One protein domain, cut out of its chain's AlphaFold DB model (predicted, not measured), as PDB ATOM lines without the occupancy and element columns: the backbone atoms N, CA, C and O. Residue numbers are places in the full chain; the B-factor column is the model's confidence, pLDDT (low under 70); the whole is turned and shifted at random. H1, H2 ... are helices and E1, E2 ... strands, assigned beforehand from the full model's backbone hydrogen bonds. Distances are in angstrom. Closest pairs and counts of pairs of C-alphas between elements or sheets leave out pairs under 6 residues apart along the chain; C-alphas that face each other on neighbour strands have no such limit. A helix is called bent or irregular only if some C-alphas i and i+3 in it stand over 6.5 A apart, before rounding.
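AT A GLANCE: This is residues 443 to 580 of the 587 residues of an uncharacterized protein of Epicoccum nigrum (UniProt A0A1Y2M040). Two helices, the long H2 and the shorter H6, set out from a small two-stranded sheet near one end of an elongated body and run towards its other end with a gap between them; H1 bridges this gap on one side and H5 on the other. H4 packs on H5 away from H6, H3 sits near the far end of H2, and H7 lies crosswise beyond the far end of H6. The printed part has 138 residues with seven named helices and two named strands, in the order H1, E1, H2, H3, H4, H5, E2, H6, H7, and its sheet is E1 - E2, antiparallel. The class is mostly helix, and the whole is compact, with a radius of gyration of the C-alphas of 15.1 A and spans of 48 by 31 by 25 A.

HOW THE PARTS SIT: Before the first helix, residues 447 to 448 and 451 to 452 form a short antiparallel pairing. H1, residues 453 to 459, touches H2, residues 470 to 491, where the closest C-alphas are those of Val 459 and Ala 476, 5.5 A apart; H2 touches H1 with residues 476 to 480 alone. Their lines stand at 72 degrees, only just about perpendicular. H1 only just touches H6, residues 547 to 561, with 3 pairs of C-alphas within 8 A, at a steep tilt of 53 degrees, opposite ways; the closest are Leu 453 and Phe 554, 7.0 A. H2 and H6 are only just apart, at 8.2 A. E1, residues 467 to 469, is antiparallel to E2, residues 543 to 546, at 150 degrees; N 468 and O 545 are 2.9 A apart and N 545 and O 468 are 2.8 A apart, both within hydrogen-bond range. H3, residues 495 to 499, is close to but not clearly touching H2, the closest C-alphas being those of Arg 489 and Trp 498, 6.8 A. H4, residues 514 to 519, touches H5, residues 527 to 532, at a steep tilt of 53 degrees, opposite ways, with the C-alphas of Leu 517 and Gln 528 closest at 4.8 A. H5 is the hub, touching three helices. It touches H2 at a shallow tilt of 29 degrees, opposite ways, the C-alphas of Phe 477 and Leu 527 being closest at 7.0 A. It only just touches H6, with 3 pairs of C-alphas within 8 A, the closest being Phe 530 and Ala 557, 6.7 A. H7, residues 571 to 579, is close to but not clearly touching H2, with the C-alphas of Ala 488 and Leu 575 closest at 7.8 A. In H1, H2, H4, H5, H6 and H7 every O i to N i+4 pair is within hydrogen-bond range; in H3 it is 0 of 1, and 0 of 2 O i to N i+3 pairs.

IN THESE COORDINATES: H1 spans 10.2 A from C-alpha 453 at (160.990, 101.651, 139.982). E1 spans 7.1 A, and H2 32.0 A, ending at C-alpha 491 at (141.503, 94.844, 129.679). H3 spans 8.2 A and is irregular, but only just: C-alphas 496 and 499 are 6.7 A apart. H4 spans 8.6 A, H5 8.5 A, E2 10.7 A and H6 20.7 A. H7 spans 11.8 A and ends at C-alpha 579 at (144.880, 95.573, 137.277).

THE WHOLE: The two C-alphas farthest apart are those of Gln 493 and Gln 540, 48.8 A. The printed part has no cut. The link from H3 to H4, residues 500 to 513, is long; E1 to H2, H2 to H3 and E2 to H6 are tight links. The mean pLDDT of the printed part is 85.5; residues 443 to 444, 506, 508 to 510 and 565 to 580 are under 70.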
ATOM      1  N   GLN A 443     161.232  99.855 147.668       60.38
ATOM      2  CA  GLN A 443     161.606  99.886 146.247       60.38
ATOM      3  C   GLN A 443     160.505  99.325 145.326       60.38
ATOM      4  O   GLN A 443     160.342  99.813 144.210       60.38
ATOM      5  N   ARG A 444     159.730  98.336 145.795       66.94
ATOM      6  CA  ARG A 444     158.534  97.813 145.111       66.94
ATOM      7  C   ARG A 444     157.311  98.729 145.225       66.94
ATOM      8  O   ARG A 444     156.374  98.512 144.471       66.94
ATOM      9  N   HIS A 445     157.313  99.732 146.107       74.69
ATOM     10  CA  HIS A 445     156.192 100.665 146.307       74.69
ATOM     11  C   HIS A 445     156.376 102.056 145.680       74.69
ATOM     12  O   HIS A 445     155.480 102.889 145.780       74.69
ATOM     13  N   ILE A 446     157.488 102.298 144.980       87.69
ATOM     14  CA  ILE A 446     157.666 103.488 144.139       87.69
ATOM     15  C   ILE A 446     157.157 103.146 142.732       87.69
ATOM     16  O   ILE A 446     157.772 102.338 142.028       87.69
ATOM     17  N   PHE A 447     156.036 103.752 142.338       90.44
ATOM     18  CA  PHE A 447     155.339 103.514 141.069       90.44
ATOM     19  C   PHE A 447     155.018 104.820 140.339       90.44
ATOM     20  O   PHE A 447     154.585 105.781 140.969       90.44
ATOM     21  N   VAL A 448     155.133 104.809 139.014       92.94
ATOM     22  CA  VAL A 448     154.568 105.830 138.120       92.94
ATOM     23  C   VAL A 448     153.605 105.099 137.189       92.94
ATOM     24  O   VAL A 448     154.018 104.155 136.508       92.94
ATOM     25  N   GLY A 449     152.310 105.431 137.233       90.12
ATOM     26  CA  GLY A 449     151.282 104.633 136.564       90.12
ATOM     27  C   GLY A 449     151.305 103.182 137.050       90.12
ATOM     28  O   GLY A 449     151.166 102.900 138.238       90.12
ATOM     29  N   THR A 450     151.529 102.240 136.147       91.06
ATOM     30  CA  THR A 450     151.641 100.798 136.414       91.06
ATOM     31  C   THR A 450     153.086 100.312 136.516       91.06
ATOM     32  O   THR A 450     153.323  99.167 136.909       91.06
ATOM     33  N   ALA A 451     154.071 101.156 136.200       94.38
ATOM     34  CA  ALA A 451     155.477 100.782 136.233       94.38
ATOM     35  C   ALA A 451     156.092 101.001 137.618       94.38
ATOM     36  O   ALA A 451     156.050 102.100 138.170       94.38
ATOM     37  N   SER A 452     156.725  99.960 138.164       94.31
ATOM     38  CA  SER A 452     157.538 100.089 139.379       94.31
ATOM     39  C   SER A 452     158.933 100.638 139.064       94.31
ATOM     40  O   SER A 452     159.468 100.413 137.973       94.31
ATOM     41  N   LEU A 453     159.578 101.259 140.054       94.81
ATOM     42  CA  LEU A 453     160.990 101.651 139.982       94.81
ATOM     43  C   LEU A 453     161.908 100.463 139.637       94.81
ATOM     44  O   LEU A 453     162.881 100.623 138.903       94.81
ATOM     45  N   PHE A 454     161.595  99.257 140.124       93.62
ATOM     46  CA  PHE A 454     162.329  98.043 139.754       93.62
ATOM     47  C   PHE A 454     162.160  97.702 138.266       93.62
ATOM     48  O   PHE A 454     163.138  97.384 137.595       93.62
ATOM     49  N   SER A 455     160.942  97.824 137.729       94.56
ATOM     50  CA  SER A 455     160.672  97.624 136.301       94.56
ATOM     51  C   SER A 455     161.454  98.618 135.442       94.56
ATOM     52  O   SER A 455     162.112  98.197 134.496       94.56
ATOM     53  N   PHE A 456     161.465  99.902 135.808       96.31
ATOM     54  CA  PHE A 456     162.272 100.927 135.139       96.31
ATOM     55  C   PHE A 456     163.772 100.611 135.172       96.31
ATOM     56  O   PHE A 456     164.407 100.553 134.123       96.31
ATOM     57  N   LEU A 457     164.329 100.290 136.343       95.19
ATOM     58  CA  LEU A 457     165.742  99.917 136.474       95.19
ATOM     59  C   LEU A 457     166.113  98.610 135.750       95.19
ATOM     60  O   LEU A 457     167.279  98.421 135.420       95.19
ATOM     61  N   SER A 458     165.150  97.719 135.489       95.06
ATOM     62  CA  SER A 458     165.380  96.478 134.732       95.06
ATOM     63  C   SER A 458     165.466  96.670 133.211       95.06
ATOM     64  O   SER A 458     166.054  95.825 132.540       95.06
ATOM     65  N   VAL A 459     164.917  97.770 132.676       96.06
ATOM     66  CA  VAL A 459     164.955  98.113 131.237       96.06
ATOM     67  C   VAL A 459     165.847  99.319 130.919       96.06
ATOM     68  O   VAL A 459     166.082  99.620 129.753       96.06
ATOM     69  N   LEU A 460     166.357 100.010 131.942       96.12
ATOM     70  CA  LEU A 460     167.291 101.119 131.795       96.12
ATOM     71  C   LEU A 460     168.711 100.612 131.510       96.12
ATOM     72  O   LEU A 460     169.336  99.955 132.343       96.12
ATOM     73  N   GLU A 461     169.253 100.986 130.354       93.81
ATOM     74  CA  GLU A 461     170.665 100.767 130.036       93.81
ATOM     75  C   GLU A 461     171.550 101.668 130.912       93.81
ATOM     76  O   GLU A 461     171.624 102.888 130.734       93.81
ATOM     77  N   ALA A 462     172.222 101.059 131.890       92.31
ATOM     78  CA  ALA A 462     173.223 101.718 132.718       92.31
ATOM     79  C   ALA A 462     174.622 101.561 132.104       92.31
ATOM     80  O   ALA A 462     175.066 100.448 131.806       92.31
ATOM     81  N   LEU A 463     175.329 102.681 131.974       90.12
ATOM     82  CA  LEU A 463     176.749 102.728 131.646       90.12
ATOM     83  C   LEU A 463     177.595 102.171 132.809       90.12
ATOM     84  O   LEU A 463     177.146 102.137 133.967       90.12
ATOM     85  N   PRO A 464     178.859 101.788 132.546       86.50
ATOM     86  CA  PRO A 464     179.852 101.587 133.594       86.50
ATOM     87  C   PRO A 464     179.888 102.747 134.606       86.50
ATOM     88  O   PRO A 464     179.530 103.885 134.311       86.50
ATOM     89  N   PHE A 465     180.328 102.454 135.831       88.00
ATOM     90  CA  PHE A 465     180.444 103.421 136.938       88.00
ATOM     91  C   PHE A 465     179.128 104.041 137.459       88.00
ATOM     92  O   PHE A 465     179.182 104.846 138.387       88.00
ATOM     93  N   GLY A 466     177.956 103.618 136.969       91.50
ATOM     94  CA  GLY A 466     176.656 104.020 137.528       91.50
ATOM     95  C   GLY A 466     176.072 105.301 136.928       91.50
ATOM     96  O   GLY A 466     175.387 106.055 137.623       91.50
ATOM     97  N   TYR A 467     176.339 105.535 135.645       95.31
ATOM     98  CA  TYR A 467     175.709 106.578 134.833       95.31
ATOM     99  C   TYR A 467     174.716 105.957 133.838       95.31
ATOM    100  O   TYR A 467     174.601 104.738 133.728       95.31
ATOM    101  N   THR A 468     173.966 106.785 133.122       96.25
ATOM    102  CA  THR A 468     173.082 106.387 132.019       96.25
ATOM    103  C   THR A 468     172.918 107.571 131.065       96.25
ATOM    104  O   THR A 468     173.059 108.720 131.487       96.25
ATOM    105  N   THR A 469     172.648 107.318 129.786       95.94
ATOM    106  CA  THR A 469     172.445 108.385 128.794       95.94
ATOM    107  C   THR A 469     170.982 108.823 128.743       95.94
ATOM    108  O   THR A 469     170.069 108.038 129.017       95.94
ATOM    109  N   ARG A 470     170.720 110.059 128.311       95.12
ATOM    110  CA  ARG A 470     169.356 110.547 128.052       95.12
ATOM    111  C   ARG A 470     168.601 109.635 127.083       95.12
ATOM    112  O   ARG A 470     167.445 109.310 127.332       95.12
ATOM    113  N   ALA A 471     169.273 109.123 126.050       93.38
ATOM    114  CA  ALA A 471     168.709 108.155 125.107       93.38
ATOM    115  C   ALA A 471     168.326 106.807 125.756       93.38
ATOM    116  O   ALA A 471     167.365 106.171 125.320       93.38
ATOM    117  N   ALA A 472     169.038 106.349 126.790       94.56
ATOM    118  CA  ALA A 472     168.645 105.174 127.570       94.56
ATOM    119  C   ALA A 472     167.423 105.458 128.459       94.56
ATOM    120  O   ALA A 472     166.480 104.666 128.467       94.56
ATOM    121  N   VAL A 473     167.390 106.610 129.142       95.62
ATOM    122  CA  VAL A 473     166.247 107.048 129.968       95.62
ATOM    123  C   VAL A 473     164.969 107.194 129.128       95.62
ATOM    124  O   VAL A 473     163.919 106.673 129.510       95.62
ATOM    125  N   LEU A 474     165.073 107.838 127.960       94.88
ATOM    126  CA  LEU A 474     163.984 108.024 126.995       94.88
ATOM    127  C   LEU A 474     163.385 106.685 126.540       94.88
ATOM    128  O   LEU A 474     162.172 106.478 126.642       94.88
ATOM    129  N   ARG A 475     164.230 105.741 126.100       94.38
ATOM    130  CA  ARG A 475     163.801 104.395 125.679       94.38
ATOM    131  C   ARG A 475     163.176 103.603 126.832       94.38
ATOM    132  O   ARG A 475     162.104 103.030 126.651       94.38
ATOM    133  N   ALA A 476     163.787 103.625 128.018       95.69
ATOM    134  CA  ALA A 476     163.307 102.909 129.203       95.69
ATOM    135  C   ALA A 476     161.899 103.354 129.640       95.69
ATOM    136  O   ALA A 476     161.020 102.517 129.850       95.69
ATOM    137  N   PHE A 477     161.658 104.666 129.730       95.94
ATOM    138  CA  PHE A 477     160.337 105.209 130.066       95.94
ATOM    139  C   PHE A 477     159.308 104.897 128.970       95.94
ATOM    140  O   PHE A 477     158.192 104.472 129.263       95.94
ATOM    141  N   THR A 478     159.688 105.047 127.700       94.81
ATOM    142  CA  THR A 478     158.777 104.848 126.561       94.81
ATOM    143  C   THR A 478     158.346 103.389 126.393       94.81
ATOM    144  O   THR A 478     157.188 103.124 126.072       94.81
ATOM    145  N   LEU A 479     159.235 102.431 126.677       94.94
ATOM    146  CA  LEU A 479     158.916 101.001 126.720       94.94
ATOM    147  C   LEU A 479     157.866 100.697 127.803       94.94
ATOM    148  O   LEU A 479     156.912  99.956 127.556       94.94
ATOM    149  N   LEU A 480     157.993 101.307 128.985       95.25
ATOM    150  CA  LEU A 480     157.011 101.160 130.064       95.25
ATOM    151  C   LEU A 480     155.667 101.814 129.721       95.25
ATOM    152  O   LEU A 480     154.631 101.191 129.937       95.25
ATOM    153  N   ALA A 481     155.678 103.010 129.129       94.19
ATOM    154  CA  ALA A 481     154.475 103.691 128.648       94.19
ATOM    155  C   ALA A 481     153.735 102.863 127.578       94.19
ATOM    156  O   ALA A 481     152.516 102.698 127.634       94.19
ATOM    157  N   ALA A 482     154.465 102.261 126.632       93.12
ATOM    158  CA  ALA A 482     153.892 101.351 125.641       93.12
ATOM    159  C   ALA A 482     153.271 100.100 126.296       93.12
ATOM    160  O   ALA A 482     152.159  99.703 125.934       93.12
ATOM    161  N   LYS A 483     153.941  99.517 127.302       93.62
ATOM    162  CA  LYS A 483     153.428  98.376 128.078       93.62
ATOM    163  C   LYS A 483     152.168  98.730 128.875       93.62
ATOM    164  O   LYS A 483     151.227  97.939 128.902       93.62
ATOM    165  N   GLU A 484     152.116  99.911 129.482       92.19
ATOM    166  CA  GLU A 484     150.928 100.422 130.170       92.19
ATOM    167  C   GLU A 484     149.749 100.593 129.206       92.19
ATOM    168  O   GLU A 484     148.671 100.047 129.450       92.19
ATOM    169  N   GLN A 485     149.961 101.256 128.062       90.62
ATOM    170  CA  GLN A 485     148.930 101.362 127.029       90.62
ATOM    171  C   GLN A 485     148.458  99.988 126.531       90.62
ATOM    172  O   GLN A 485     147.282  99.822 126.210       90.62
ATOM    173  N   GLN A 486     149.351  98.998 126.430       90.25
ATOM    174  CA  GLN A 486     148.987  97.634 126.044       90.25
ATOM    175  C   GLN A 486     148.109  96.960 127.107       90.25
ATOM    176  O   GLN A 486     147.077  96.394 126.750       90.25
ATOM    177  N   LEU A 487     148.465  97.055 128.392       88.25
ATOM    178  CA  LEU A 487     147.657  96.516 129.494       88.25
ATOM    179  C   LEU A 487     146.272  97.177 129.559       88.25
ATOM    180  O   LEU A 487     145.270  96.490 129.755       88.25
ATOM    181  N   ALA A 488     146.210  98.493 129.336       86.12
ATOM    182  CA  ALA A 488     144.960  99.242 129.294       86.12
ATOM    183  C   ALA A 488     144.075  98.824 128.101       86.12
ATOM    184  O   ALA A 488     142.888  98.555 128.287       86.12
ATOM    185  N   ARG A 489     144.661  98.659 126.901       87.06
ATOM    186  CA  ARG A 489     143.979  98.102 125.713       87.06
ATOM    187  C   ARG A 489     143.445  96.690 125.960       87.06
ATOM    188  O   ARG A 489     142.296  96.420 125.638       87.06
ATOM    189  N   GLN A 490     144.259  95.796 126.527       87.19
ATOM    190  CA  GLN A 490     143.926  94.372 126.704       87.19
ATOM    191  C   GLN A 490     142.753  94.116 127.659       87.19
ATOM    192  O   GLN A 490     142.074  93.103 127.523       87.19
ATOM    193  N   ARG A 491     142.534  95.001 128.638       80.25
ATOM    194  CA  ARG A 491     141.503  94.844 129.679       80.25
ATOM    195  C   ARG A 491     140.238  95.668 129.428       80.25
ATOM    196  O   ARG A 491     139.217  95.435 130.071       80.25
ATOM    197  N   SER A 492     140.298  96.649 128.530       82.12
ATOM    198  CA  SER A 492     139.182  97.552 128.257       82.12
ATOM    199  C   SER A 492     138.053  96.862 127.493       82.12
ATOM    200  O   SER A 492     138.272  96.190 126.489       82.12
ATOM    201  N   GLN A 493     136.825  97.078 127.961       85.50
ATOM    202  CA  GLN A 493     135.620  96.455 127.410       85.50
ATOM    203  C   GLN A 493     135.172  97.072 126.077       85.50
ATOM    204  O   GLN A 493     134.442  96.421 125.333       85.50
ATOM    205  N   ASN A 494     135.606  98.299 125.756       87.88
ATOM    206  CA  ASN A 494     135.302  98.937 124.477       87.88
ATOM    207  C   ASN A 494     136.551  99.001 123.578       87.88
ATOM    208  O   ASN A 494     137.316  99.965 123.669       87.88
ATOM    209  N   PRO A 495     136.772  98.030 122.669       80.56
ATOM    210  CA  PRO A 495     137.880  98.091 121.717       80.56
ATOM    211  C   PRO A 495     137.752  99.264 120.732       80.56
ATOM    212  O   PRO A 495     138.757  99.661 120.142       80.56
ATOM    213  N   ALA A 496     136.550  99.832 120.552       83.12
ATOM    214  CA  ALA A 496     136.311 100.887 119.574       83.12
ATOM    215  C   ALA A 496     137.013 102.206 119.931       83.12
ATOM    216  O   ALA A 496     137.476 102.880 119.019       83.12
ATOM    217  N   ASP A 497     137.176 102.560 121.209       77.69
ATOM    218  CA  ASP A 497     137.752 103.862 121.599       77.69
ATOM    219  C   ASP A 497     139.288 103.913 121.447       77.69
ATOM    220  O   ASP A 497     139.889 104.983 121.330       77.69
ATOM    221  N   TRP A 498     139.957 102.757 121.375       80.56
ATOM    222  CA  TRP A 498     141.425 102.659 121.392       80.56
ATOM    223  C   TRP A 498     142.135 103.123 120.122       80.56
ATOM    224  O   TRP A 498     143.365 103.202 120.123       80.56
ATOM    225  N   HIS A 499     141.400 103.466 119.061       75.12
ATOM    226  CA  HIS A 499     141.972 104.145 117.896       75.12
ATOM    227  C   HIS A 499     142.371 105.601 118.204       75.12
ATOM    228  O   HIS A 499     143.243 106.142 117.530       75.12
ATOM    229  N   LEU A 500     141.777 106.214 119.239       72.88
ATOM    230  CA  LEU A 500     142.108 107.566 119.703       72.88
ATOM    231  C   LEU A 500     143.417 107.595 120.509       72.88
ATOM    232  O   LEU A 500     144.159 108.578 120.477       72.88
ATOM    233  N   VAL A 501     143.739 106.502 121.207       74.44
ATOM    234  CA  VAL A 501     144.998 106.370 121.950       74.44
ATOM    235  C   VAL A 501     146.109 105.995 120.975       74.44
ATOM    236  O   VAL A 501     146.236 104.836 120.567       74.44
ATOM    237  N   SER A 502     146.934 106.983 120.624       77.00
ATOM    238  CA  SER A 502     148.090 106.823 119.732       77.00
ATOM    239  C   SER A 502     148.979 105.650 120.160       77.00
ATOM    240  O   SER A 502     149.311 105.509 121.338       77.00
ATOM    241  N   ARG A 503     149.367 104.792 119.207       81.75
ATOM    242  CA  ARG A 503     150.280 103.669 119.466       81.75
ATOM    243  C   ARG A 503     151.712 104.181 119.603       81.75
ATOM    244  O   ARG A 503     152.323 104.572 118.614       81.75
ATOM    245  N   ILE A 504     152.248 104.127 120.818       84.25
ATOM    246  CA  ILE A 504     153.687 104.276 121.055       84.25
ATOM    247  C   ILE A 504     154.385 103.030 120.490       84.25
ATOM    248  O   ILE A 504     154.005 101.910 120.825       84.25
ATOM    249  N   THR A 505     155.393 103.220 119.637       78.12
ATOM    250  CA  THR A 505     156.260 102.145 119.120       78.12
ATOM    251  C   THR A 505     157.704 102.487 119.466       78.12
ATOM    252  O   THR A 505     158.221 103.501 119.014       78.12
ATOM    253  N   ALA A 506     158.341 101.686 120.323       69.56
ATOM    254  CA  ALA A 506     159.647 102.023 120.900       69.56
ATOM    255  C   ALA A 506     160.818 101.924 119.900       69.56
ATOM    256  O   ALA A 506     161.874 102.501 120.136       69.56
ATOM    257  N   GLU A 507     160.629 101.199 118.795       70.62
ATOM    258  CA  GLU A 507     161.681 100.831 117.835       70.62
ATOM    259  C   GLU A 507     162.076 101.959 116.867       70.62
ATOM    260  O   GLU A 507     163.217 102.003 116.422       70.62
ATOM    261  N   ASN A 508     161.163 102.889 116.565       62.66
ATOM    262  CA  ASN A 508     161.351 103.923 115.533       62.66
ATOM    263  C   ASN A 508     161.694 105.317 116.091       62.66
ATOM    264  O   ASN A 508     161.601 106.303 115.365       62.66
ATOM    265  N   ILE A 509     162.056 105.432 117.373       67.38
ATOM    266  CA  ILE A 509     162.296 106.733 118.019       67.38
ATOM    267  C   ILE A 509     163.801 106.990 118.167       67.38
ATOM    268  O   ILE A 509     164.367 106.980 119.261       67.38
ATOM    269  N   THR A 510     164.456 107.211 117.027       67.75
ATOM    270  CA  THR A 510     165.761 107.890 116.966       67.75
ATOM    271  C   THR A 510     165.584 109.384 117.245       67.75
ATOM    272  O   THR A 510     166.344 109.973 118.012       67.75
ATOM    273  N   ASP A 511     164.521 109.964 116.683       77.31
ATOM    274  CA  ASP A 511     164.297 111.403 116.607       77.31
ATOM    275  C   ASP A 511     163.236 111.809 117.643       77.31
ATOM    276  O   ASP A 511     162.027 111.699 117.426       77.31
ATOM    277  N   TRP A 512     163.695 112.258 118.811       80.69
ATOM    278  CA  TRP A 512     162.838 112.621 119.944       80.69
ATOM    279  C   TRP A 512     162.269 114.040 119.805       80.69
ATOM    280  O   TRP A 512     162.622 114.943 120.561       80.69
ATOM    281  N   ASP A 513     161.373 114.226 118.835       86.00
ATOM    282  CA  ASP A 513     160.586 115.455 118.680       86.00
ATOM    283  C   ASP A 513     159.837 115.804 119.983       86.00
ATOM    284  O   ASP A 513     159.254 114.942 120.652       86.00
ATOM    285  N   TYR A 514     159.800 117.092 120.325       82.69
ATOM    286  CA  TYR A 514     159.082 117.637 121.475       82.69
ATOM    287  C   TYR A 514     157.602 117.223 121.489       82.69
ATOM    288  O   TYR A 514     157.049 116.954 122.557       82.69
ATOM    289  N   LEU A 515     156.959 117.086 120.321       85.19
ATOM    290  CA  LEU A 515     155.577 116.594 120.243       85.19
ATOM    291  C   LEU A 515     155.446 115.115 120.636       85.19
ATOM    292  O   LEU A 515     154.387 114.714 121.115       85.19
ATOM    293  N   VAL A 516     156.491 114.298 120.467       85.19
ATOM    294  CA  VAL A 516     156.535 112.908 120.953       85.19
ATOM    295  C   VAL A 516     156.788 112.893 122.462       85.19
ATOM    296  O   VAL A 516     156.052 112.225 123.189       85.19
ATOM    297  N   LEU A 517     157.746 113.692 122.949       86.31
ATOM    298  CA  LEU A 517     158.059 113.831 124.380       86.31
ATOM    299  C   LEU A 517     156.846 114.284 125.215       86.31
ATOM    300  O   LEU A 517     156.638 113.789 126.321       86.31
ATOM    301  N   ALA A 518     156.012 115.178 124.679       86.25
ATOM    302  CA  ALA A 518     154.787 115.628 125.339       86.25
ATOM    303  C   ALA A 518     153.628 114.607 125.279       86.25
ATOM    304  O   ALA A 518     152.719 114.667 126.108       86.25
ATOM    305  N   ARG A 519     153.631 113.681 124.304       88.75
ATOM    306  CA  ARG A 519     152.555 112.689 124.079       88.75
ATOM    307  C   ARG A 519     152.793 111.337 124.745       88.75
ATOM    308  O   ARG A 519     151.824 110.636 125.030       88.75
ATOM    309  N   VAL A 520     154.046 110.939 124.963       91.94
ATOM    310  CA  VAL A 520     154.365 109.733 125.738       91.94
ATOM    311  C   VAL A 520     154.076 110.026 127.210       91.94
ATOM    312  O   VAL A 520     154.660 110.941 127.786       91.94
ATOM    313  N   GLN A 521     153.173 109.254 127.812       94.00
ATOM    314  CA  GLN A 521     152.772 109.372 129.216       94.00
ATOM    315  C   GLN A 521     152.870 108.016 129.915       94.00
ATOM    316  O   GLN A 521     152.635 106.978 129.294       94.00
ATOM    317  N   LEU A 522     153.208 108.054 131.201       93.25
ATOM    318  CA  LEU A 522     153.244 106.925 132.123       93.25
ATOM    319  C   LEU A 522     152.542 107.388 133.405       93.25
ATOM    320  O   LEU A 522     152.996 108.335 134.047       93.25
ATOM    321  N   GLY A 523     151.411 106.780 133.754       92.00
ATOM    322  CA  GLY A 523     150.514 107.330 134.772       92.00
ATOM    323  C   GLY A 523     149.982 108.707 134.363       92.00
ATOM    324  O   GLY A 523     149.426 108.848 133.271       92.00
ATOM    325  N   SER A 524     150.154 109.725 135.212       91.94
ATOM    326  CA  SER A 524     149.917 111.127 134.814       91.94
ATOM    327  C   SER A 524     151.146 111.836 134.221       91.94
ATOM    328  O   SER A 524     151.013 112.874 133.573       91.94
ATOM    329  N   ILE A 525     152.342 111.266 134.387       95.00
ATOM    330  CA  ILE A 525     153.620 111.916 134.076       95.00
ATOM    331  C   ILE A 525     153.932 111.817 132.581       95.00
ATOM    332  O   ILE A 525     153.967 110.720 132.017       95.00
ATOM    333  N   SER A 526     154.225 112.945 131.929       95.31
ATOM    334  CA  SER A 526     154.746 112.941 130.558       95.31
ATOM    335  C   SER A 526     156.246 112.651 130.512       95.31
ATOM    336  O   SER A 526     157.004 112.982 131.427       95.31
ATOM    337  N   LEU A 527     156.697 112.059 129.406       95.12
ATOM    338  CA  LEU A 527     158.111 111.793 129.163       95.12
ATOM    339  C   LEU A 527     158.937 113.084 129.194       95.12
ATOM    340  O   LEU A 527     160.031 113.086 129.753       95.12
ATOM    341  N   GLN A 528     158.397 114.185 128.661       95.62
ATOM    342  CA  GLN A 528     159.014 115.502 128.784       95.62
ATOM    343  C   GLN A 528     159.207 115.903 130.256       95.62
ATOM    344  O   GLN A 528     160.332 116.175 130.654       95.62
ATOM    345  N   GLN A 529     158.150 115.889 131.080       96.00
ATOM    346  CA  GLN A 529     158.243 116.267 132.500       96.00
ATOM    347  C   GLN A 529     159.270 115.418 133.260       96.00
ATOM    348  O   GLN A 529     159.998 115.930 134.109       96.00
ATOM    349  N   PHE A 530     159.344 114.120 132.951       97.56
ATOM    350  CA  PHE A 530     160.315 113.222 133.562       97.56
ATOM    351  C   PHE A 530     161.756 113.545 133.142       97.56
ATOM    352  O   PHE A 530     162.636 113.625 133.999       97.56
ATOM    353  N   VAL A 531     161.998 113.781 131.849       96.12
ATOM    354  CA  VAL A 531     163.320 114.138 131.305       96.12
ATOM    355  C   VAL A 531     163.782 115.506 131.805       96.12
ATOM    356  O   VAL A 531     164.910 115.615 132.276       96.12
ATOM    357  N   ASP A 532     162.905 116.510 131.795       96.50
ATOM    358  CA  ASP A 532     163.191 117.874 132.261       96.50
ATOM    359  C   ASP A 532     163.475 117.922 133.784       96.50
ATOM    360  O   ASP A 532     164.101 118.862 134.275       96.50
ATOM    361  N   SER A 533     163.066 116.893 134.544       97.44
ATOM    362  CA  SER A 533     163.391 116.738 135.974       97.44
ATOM    363  C   SER A 533     164.782 116.143 136.255       97.44
ATOM    364  O   SER A 533     165.227 116.140 137.406       97.44
ATOM    365  N   ILE A 534     165.483 115.646 135.229       97.69
ATOM    366  CA  ILE A 534     166.808 115.030 135.352       97.69
ATOM    367  C   ILE A 534     167.866 116.015 134.826       97.69
ATOM    368  O   ILE A 534     167.913 116.273 133.624       97.69
ATOM    369  N   PRO A 535     168.768 116.541 135.677       96.75
ATOM    370  CA  PRO A 535     169.893 117.351 135.219       96.75
ATOM    371  C   PRO A 535     170.933 116.466 134.515       96.75
ATOM    372  O   PRO A 535     171.876 115.965 135.134       96.75
ATOM    373  N   PHE A 536     170.750 116.271 133.210       96.19
ATOM    374  CA  PHE A 536     171.769 115.697 132.339       96.19
ATOM    375  C   PHE A 536     172.971 116.638 132.230       96.19
ATOM    376  O   PHE A 536     172.846 117.863 132.232       96.19
ATOM    377  N   ARG A 537     174.156 116.043 132.131       95.31
ATOM    378  CA  ARG A 537     175.423 116.722 131.897       95.31
ATOM    379  C   ARG A 537     175.948 116.318 130.527       95.31
ATOM    380  O   ARG A 537     175.921 115.144 130.175       95.31
ATOM    381  N   GLU A 538     176.489 117.279 129.793       94.00
ATOM    382  CA  GLU A 538     177.245 117.010 128.572       94.00
ATOM    383  C   GLU A 538     178.537 116.242 128.920       94.00
ATOM    384  O   GLU A 538     179.400 116.731 129.662       94.00
ATOM    385  N   GLY A 539     178.597 114.988 128.469       86.50
ATOM    386  CA  GLY A 539     179.677 114.030 128.688       86.50
ATOM    387  C   GLY A 539     180.399 113.670 127.387       86.50
ATOM    388  O   GLY A 539     180.375 114.433 126.424       86.50
ATOM    389  N   GLN A 540     181.078 112.521 127.355       76.88
ATOM    390  CA  GLN A 540     181.806 112.083 126.151       76.88
ATOM    391  C   GLN A 540     180.935 111.244 125.211       76.88
ATOM    392  O   GLN A 540     181.194 111.229 124.010       76.88
ATOM    393  N   GLU A 541     179.900 110.586 125.736       81.19
ATOM    394  CA  GLU A 541     178.959 109.763 124.960       81.19
ATOM    395  C   GLU A 541     177.596 110.468 124.768       81.19
ATOM    396  O   GLU A 541     176.592 109.843 124.423       81.19
ATOM    397  N   GLY A 542     177.564 111.792 124.972       88.12
ATOM    398  CA  GLY A 542     176.387 112.654 124.840       88.12
ATOM    399  C   GLY A 542     175.873 113.167 126.186       88.12
ATOM    400  O   GLY A 542     176.645 113.448 127.098       88.12
ATOM    401  N   GLU A 543     174.556 113.323 126.312       93.19
ATOM    402  CA  GLU A 543     173.917 113.752 127.561       93.19
ATOM    403  C   GLU A 543     173.831 112.591 128.569       93.19
ATOM    404  O   GLU A 543     173.058 111.644 128.395       93.19
ATOM    405  N   GLU A 544     174.617 112.677 129.643       95.75
ATOM    406  CA  GLU A 544     174.800 111.651 130.675       95.75
ATOM    407  C   GLU A 544     174.225 112.106 132.033       95.75
ATOM    408  O   GLU A 544     174.375 113.258 132.442       95.75
ATOM    409  N   ALA A 545     173.597 111.199 132.784       96.69
ATOM    410  CA  ALA A 545     173.123 111.438 134.150       96.69
ATOM    411  C   ALA A 545     173.571 110.324 135.106       96.69
ATOM    412  O   ALA A 545     173.731 109.167 134.716       96.69
ATOM    413  N   SER A 546     173.756 110.650 136.389       96.31
ATOM    414  CA  SER A 546     174.017 109.630 137.414       96.31
ATOM    415  C   SER A 546     172.749 108.829 137.701       96.31
ATOM    416  O   SER A 546     171.681 109.404 137.921       96.31
ATOM    417  N   LEU A 547     172.870 107.502 137.790       95.25
ATOM    418  CA  LEU A 547     171.751 106.599 138.069       95.25
ATOM    419  C   LEU A 547     171.018 106.950 139.377       95.25
ATOM    420  O   LEU A 547     169.804 106.786 139.466       95.25
ATOM    421  N   VAL A 548     171.731 107.490 140.374       95.50
ATOM    422  CA  VAL A 548     171.144 107.952 141.646       95.50
ATOM    423  C   VAL A 548     170.151 109.097 141.418       95.50
ATOM    424  O   VAL A 548     169.066 109.083 141.994       95.50
ATOM    425  N   VAL A 549     170.493 110.040 140.536       96.69
ATOM    426  CA  VAL A 549     169.654 111.198 140.192       96.69
ATOM    427  C   VAL A 549     168.428 110.759 139.392       96.69
ATOM    428  O   VAL A 549     167.326 111.223 139.663       96.69
ATOM    429  N   VAL A 550     168.572 109.798 138.473       97.00
ATOM    430  CA  VAL A 550     167.426 109.235 137.731       97.00
ATOM    431  C   VAL A 550     166.475 108.466 138.668       97.00
ATOM    432  O   VAL A 550     165.257 108.553 138.530       97.00
ATOM    433  N   VAL A 551     167.003 107.762 139.678       96.06
ATOM    434  CA  VAL A 551     166.197 107.117 140.734       96.06
ATOM    435  C   VAL A 551     165.480 108.143 141.623       96.06
ATOM    436  O   VAL A 551     164.364 107.885 142.073       96.06
ATOM    437  N   GLU A 552     166.093 109.295 141.892       96.38
ATOM    438  CA  GLU A 552     165.471 110.400 142.630       96.38
ATOM    439  C   GLU A 552     164.366 111.080 141.807       96.38
ATOM    440  O   GLU A 552     163.246 111.224 142.296       96.38
ATOM    441  N   ALA A 553     164.619 111.360 140.528       97.38
ATOM    442  CA  ALA A 553     163.611 111.838 139.584       97.38
ATOM    443  C   ALA A 553     162.405 110.886 139.494       97.38
ATOM    444  O   ALA A 553     161.264 111.335 139.555       97.38
ATOM    445  N   PHE A 554     162.624 109.565 139.444       97.00
ATOM    446  CA  PHE A 554     161.529 108.584 139.402       97.00
ATOM    447  C   PHE A 554     160.714 108.549 140.708       97.00
ATOM    448  O   PHE A 554     159.501 108.356 140.674       97.00
ATOM    449  N   LYS A 555     161.338 108.791 141.871       95.62
ATOM    450  CA  LYS A 555     160.613 108.967 143.147       95.62
ATOM    451  C   LYS A 555     159.775 110.243 143.156       95.62
ATOM    452  O   LYS A 555     158.637 110.211 143.611       95.62
ATOM    453  N   ASN A 556     160.316 111.340 142.633       96.19
ATOM    454  CA  ASN A 556     159.606 112.615 142.551       96.19
ATOM    455  C   ASN A 556     158.424 112.520 141.571       96.19
ATOM    456  O   ASN A 556     157.315 112.919 141.916       96.19
ATOM    457  N   ALA A 557     158.618 111.883 140.413       95.75
ATOM    458  CA  ALA A 557     157.554 111.546 139.469       95.75
ATOM    459  C   ALA A 557     156.472 110.657 140.110       95.75
ATOM    460  O   ALA A 557     155.287 110.937 139.967       95.75
ATOM    461  N   SER A 558     156.866 109.642 140.889       94.06
ATOM    462  CA  SER A 558     155.944 108.778 141.645       94.06
ATOM    463  C   SER A 558     155.121 109.547 142.688       94.06
ATOM    464  O   SER A 558     153.958 109.227 142.922       94.06
ATOM    465  N   HIS A 559     155.693 110.596 143.289       92.19
ATOM    466  CA  HIS A 559     154.967 111.472 144.205       92.19
ATOM    467  C   HIS A 559     153.968 112.387 143.480       92.19
ATOM    468  O   HIS A 559     152.874 112.599 143.993       92.19
ATOM    469  N   VAL A 560     154.309 112.892 142.288       93.12
ATOM    470  CA  VAL A 560     153.399 113.709 141.462       93.12
ATOM    471  C   VAL A 560     152.244 112.862 140.902       93.12
ATOM    472  O   VAL A 560     151.091 113.266 141.035       93.12
ATOM    473  N   ASP A 561     152.527 111.651 140.405       90.94
ATOM    474  CA  ASP A 561     151.534 110.652 139.954       90.94
ATOM    475  C   ASP A 561     150.500 110.331 141.054       90.94
ATOM    476  O   ASP A 561     149.316 110.163 140.777       90.94
ATOM    477  N   ALA A 562     150.937 110.313 142.319       86.94
ATOM    478  CA  ALA A 562     150.095 110.100 143.500       86.94
ATOM    479  C   ALA A 562     149.461 111.381 144.093       86.94
ATOM    480  O   ALA A 562     148.773 111.303 145.111       86.94
ATOM    481  N   MET A 563     149.700 112.558 143.504       84.75
ATOM    482  CA  MET A 563     149.140 113.849 143.942       84.75
ATOM    483  C   MET A 563     148.153 114.453 142.933       84.75
ATOM    484  O   MET A 563     147.302 115.256 143.316       84.75
ATOM    485  N   GLU A 564     148.204 114.040 141.664       77.94
ATOM    486  CA  GLU A 564     147.231 114.448 140.637       77.94
ATOM    487  C   GLU A 564     145.829 113.820 140.842       77.94
ATOM    488  O   GLU A 564     144.831 114.307 140.306       77.94
ATOM    489  N   ASP A 565     145.737 112.820 141.731       59.31
ATOM    490  CA  ASP A 565     144.520 112.172 142.263       59.31
ATOM    491  C   ASP A 565     143.469 113.143 142.868       59.31
ATOM    492  O   ASP A 565     142.372 112.717 143.238       59.31
ATOM    493  N   GLY A 566     143.784 114.436 143.016       57.72
ATOM    494  CA  GLY A 566     142.922 115.435 143.658       57.72
ATOM    495  C   GLY A 566     141.766 115.989 142.811       57.72
ATOM    496  O   GLY A 566     140.811 116.515 143.384       57.72
ATOM    497  N   THR A 567     141.828 115.908 141.475       53.50
ATOM    498  CA  THR A 567     140.781 116.459 140.576       53.50
ATOM    499  C   THR A 567     140.501 115.635 139.319       53.50
ATOM    500  O   THR A 567     139.400 115.733 138.780       53.50
ATOM    501  N   ALA A 568     141.446 114.813 138.856       45.72
ATOM    502  CA  ALA A 568     141.182 113.774 137.867       45.72
ATOM    503  C   ALA A 568     140.868 112.453 138.585       45.72
ATOM    504  O   ALA A 568     141.500 112.127 139.588       45.72
ATOM    505  N   GLU A 569     139.909 111.673 138.079       49.62
ATOM    506  CA  GLU A 569     139.526 110.383 138.671       49.62
ATOM    507  C   GLU A 569     140.695 109.385 138.637       49.62
ATOM    508  O   GLU A 569     140.920 108.724 137.624       49.62
ATOM    509  N   ARG A 570     141.447 109.324 139.748       57.50
ATOM    510  CA  ARG A 570     142.512 108.371 140.109       57.50
ATOM    511  C   ARG A 570     143.054 107.516 138.962       57.50
ATOM    512  O   ARG A 570     142.881 106.301 138.985       57.50
ATOM    513  N   ARG A 571     143.703 108.082 137.939       59.44
ATOM    514  CA  ARG A 571     144.019 107.284 136.734       59.44
ATOM    515  C   ARG A 571     144.975 106.135 137.038       59.44
ATOM    516  O   ARG A 571     144.671 104.993 136.707       59.44
ATOM    517  N   ALA A 572     146.073 106.410 137.737       55.09
ATOM    518  CA  ALA A 572     146.988 105.371 138.194       55.09
ATOM    519  C   ALA A 572     146.346 104.484 139.278       55.09
ATOM    520  O   ALA A 572     146.463 103.262 139.218       55.09
ATOM    521  N   GLY A 573     145.627 105.071 140.242       59.53
ATOM    522  CA  GLY A 573     144.979 104.338 141.337       59.53
ATOM    523  C   GLY A 573     143.900 103.352 140.872       59.53
ATOM    524  O   GLY A 573     143.993 102.165 141.167       59.53
ATOM    525  N   ALA A 574     142.919 103.816 140.101       62.09
ATOM    526  CA  ALA A 574     141.842 103.004 139.542       62.09
ATOM    527  C   ALA A 574     142.360 101.997 138.508       62.09
ATOM    528  O   ALA A 574     141.894 100.862 138.491       62.09
ATOM    529  N   LEU A 575     143.366 102.349 137.692       60.31
ATOM    530  CA  LEU A 575     143.966 101.377 136.776       60.31
ATOM    531  C   LEU A 575     144.765 100.306 137.541       60.31
ATOM    532  O   LEU A 575     144.696  99.148 137.153       60.31
ATOM    533  N   ARG A 576     145.417 100.619 138.677       64.50
ATOM    534  CA  ARG A 576     145.981  99.609 139.605       64.50
ATOM    535  C   ARG A 576     144.886  98.757 140.274       64.50
ATOM    536  O   ARG A 576     145.023  97.538 140.306       64.50
ATOM    537  N   GLU A 577     143.796  99.363 140.750       63.59
ATOM    538  CA  GLU A 577     142.633  98.670 141.346       63.59
ATOM    539  C   GLU A 577     141.960  97.708 140.349       63.59
ATOM    540  O   GLU A 577     141.487  96.643 140.729       63.59
ATOM    541  N   TRP A 578     141.980  98.057 139.062       58.94
ATOM    542  CA  TRP A 578     141.471  97.274 137.931       58.94
ATOM    543  C   TRP A 578     142.525  96.339 137.297       58.94
ATOM    544  O   TRP A 578     142.178  95.403 136.571       58.94
ATOM    545  N   LEU A 579     143.822  96.548 137.570       54.84
ATOM    546  CA  LEU A 579     144.880  95.573 137.277       54.84
ATOM    547  C   LEU A 579     144.792  94.378 138.229       54.84
ATOM    548  O   LEU A 579     144.943  93.231 137.787       54.84
ATOM    549  N   LEU A 580     144.548  94.649 139.511       61.62
ATOM    550  CA  LEU A 580     144.256  93.633 140.513       61.62
ATOM    551  C   LEU A 580     142.935  92.927 140.157       61.62
ATOM    552  O   LEU A 580     141.928  93.594 139.919       61.62
TER     553      LEU A 580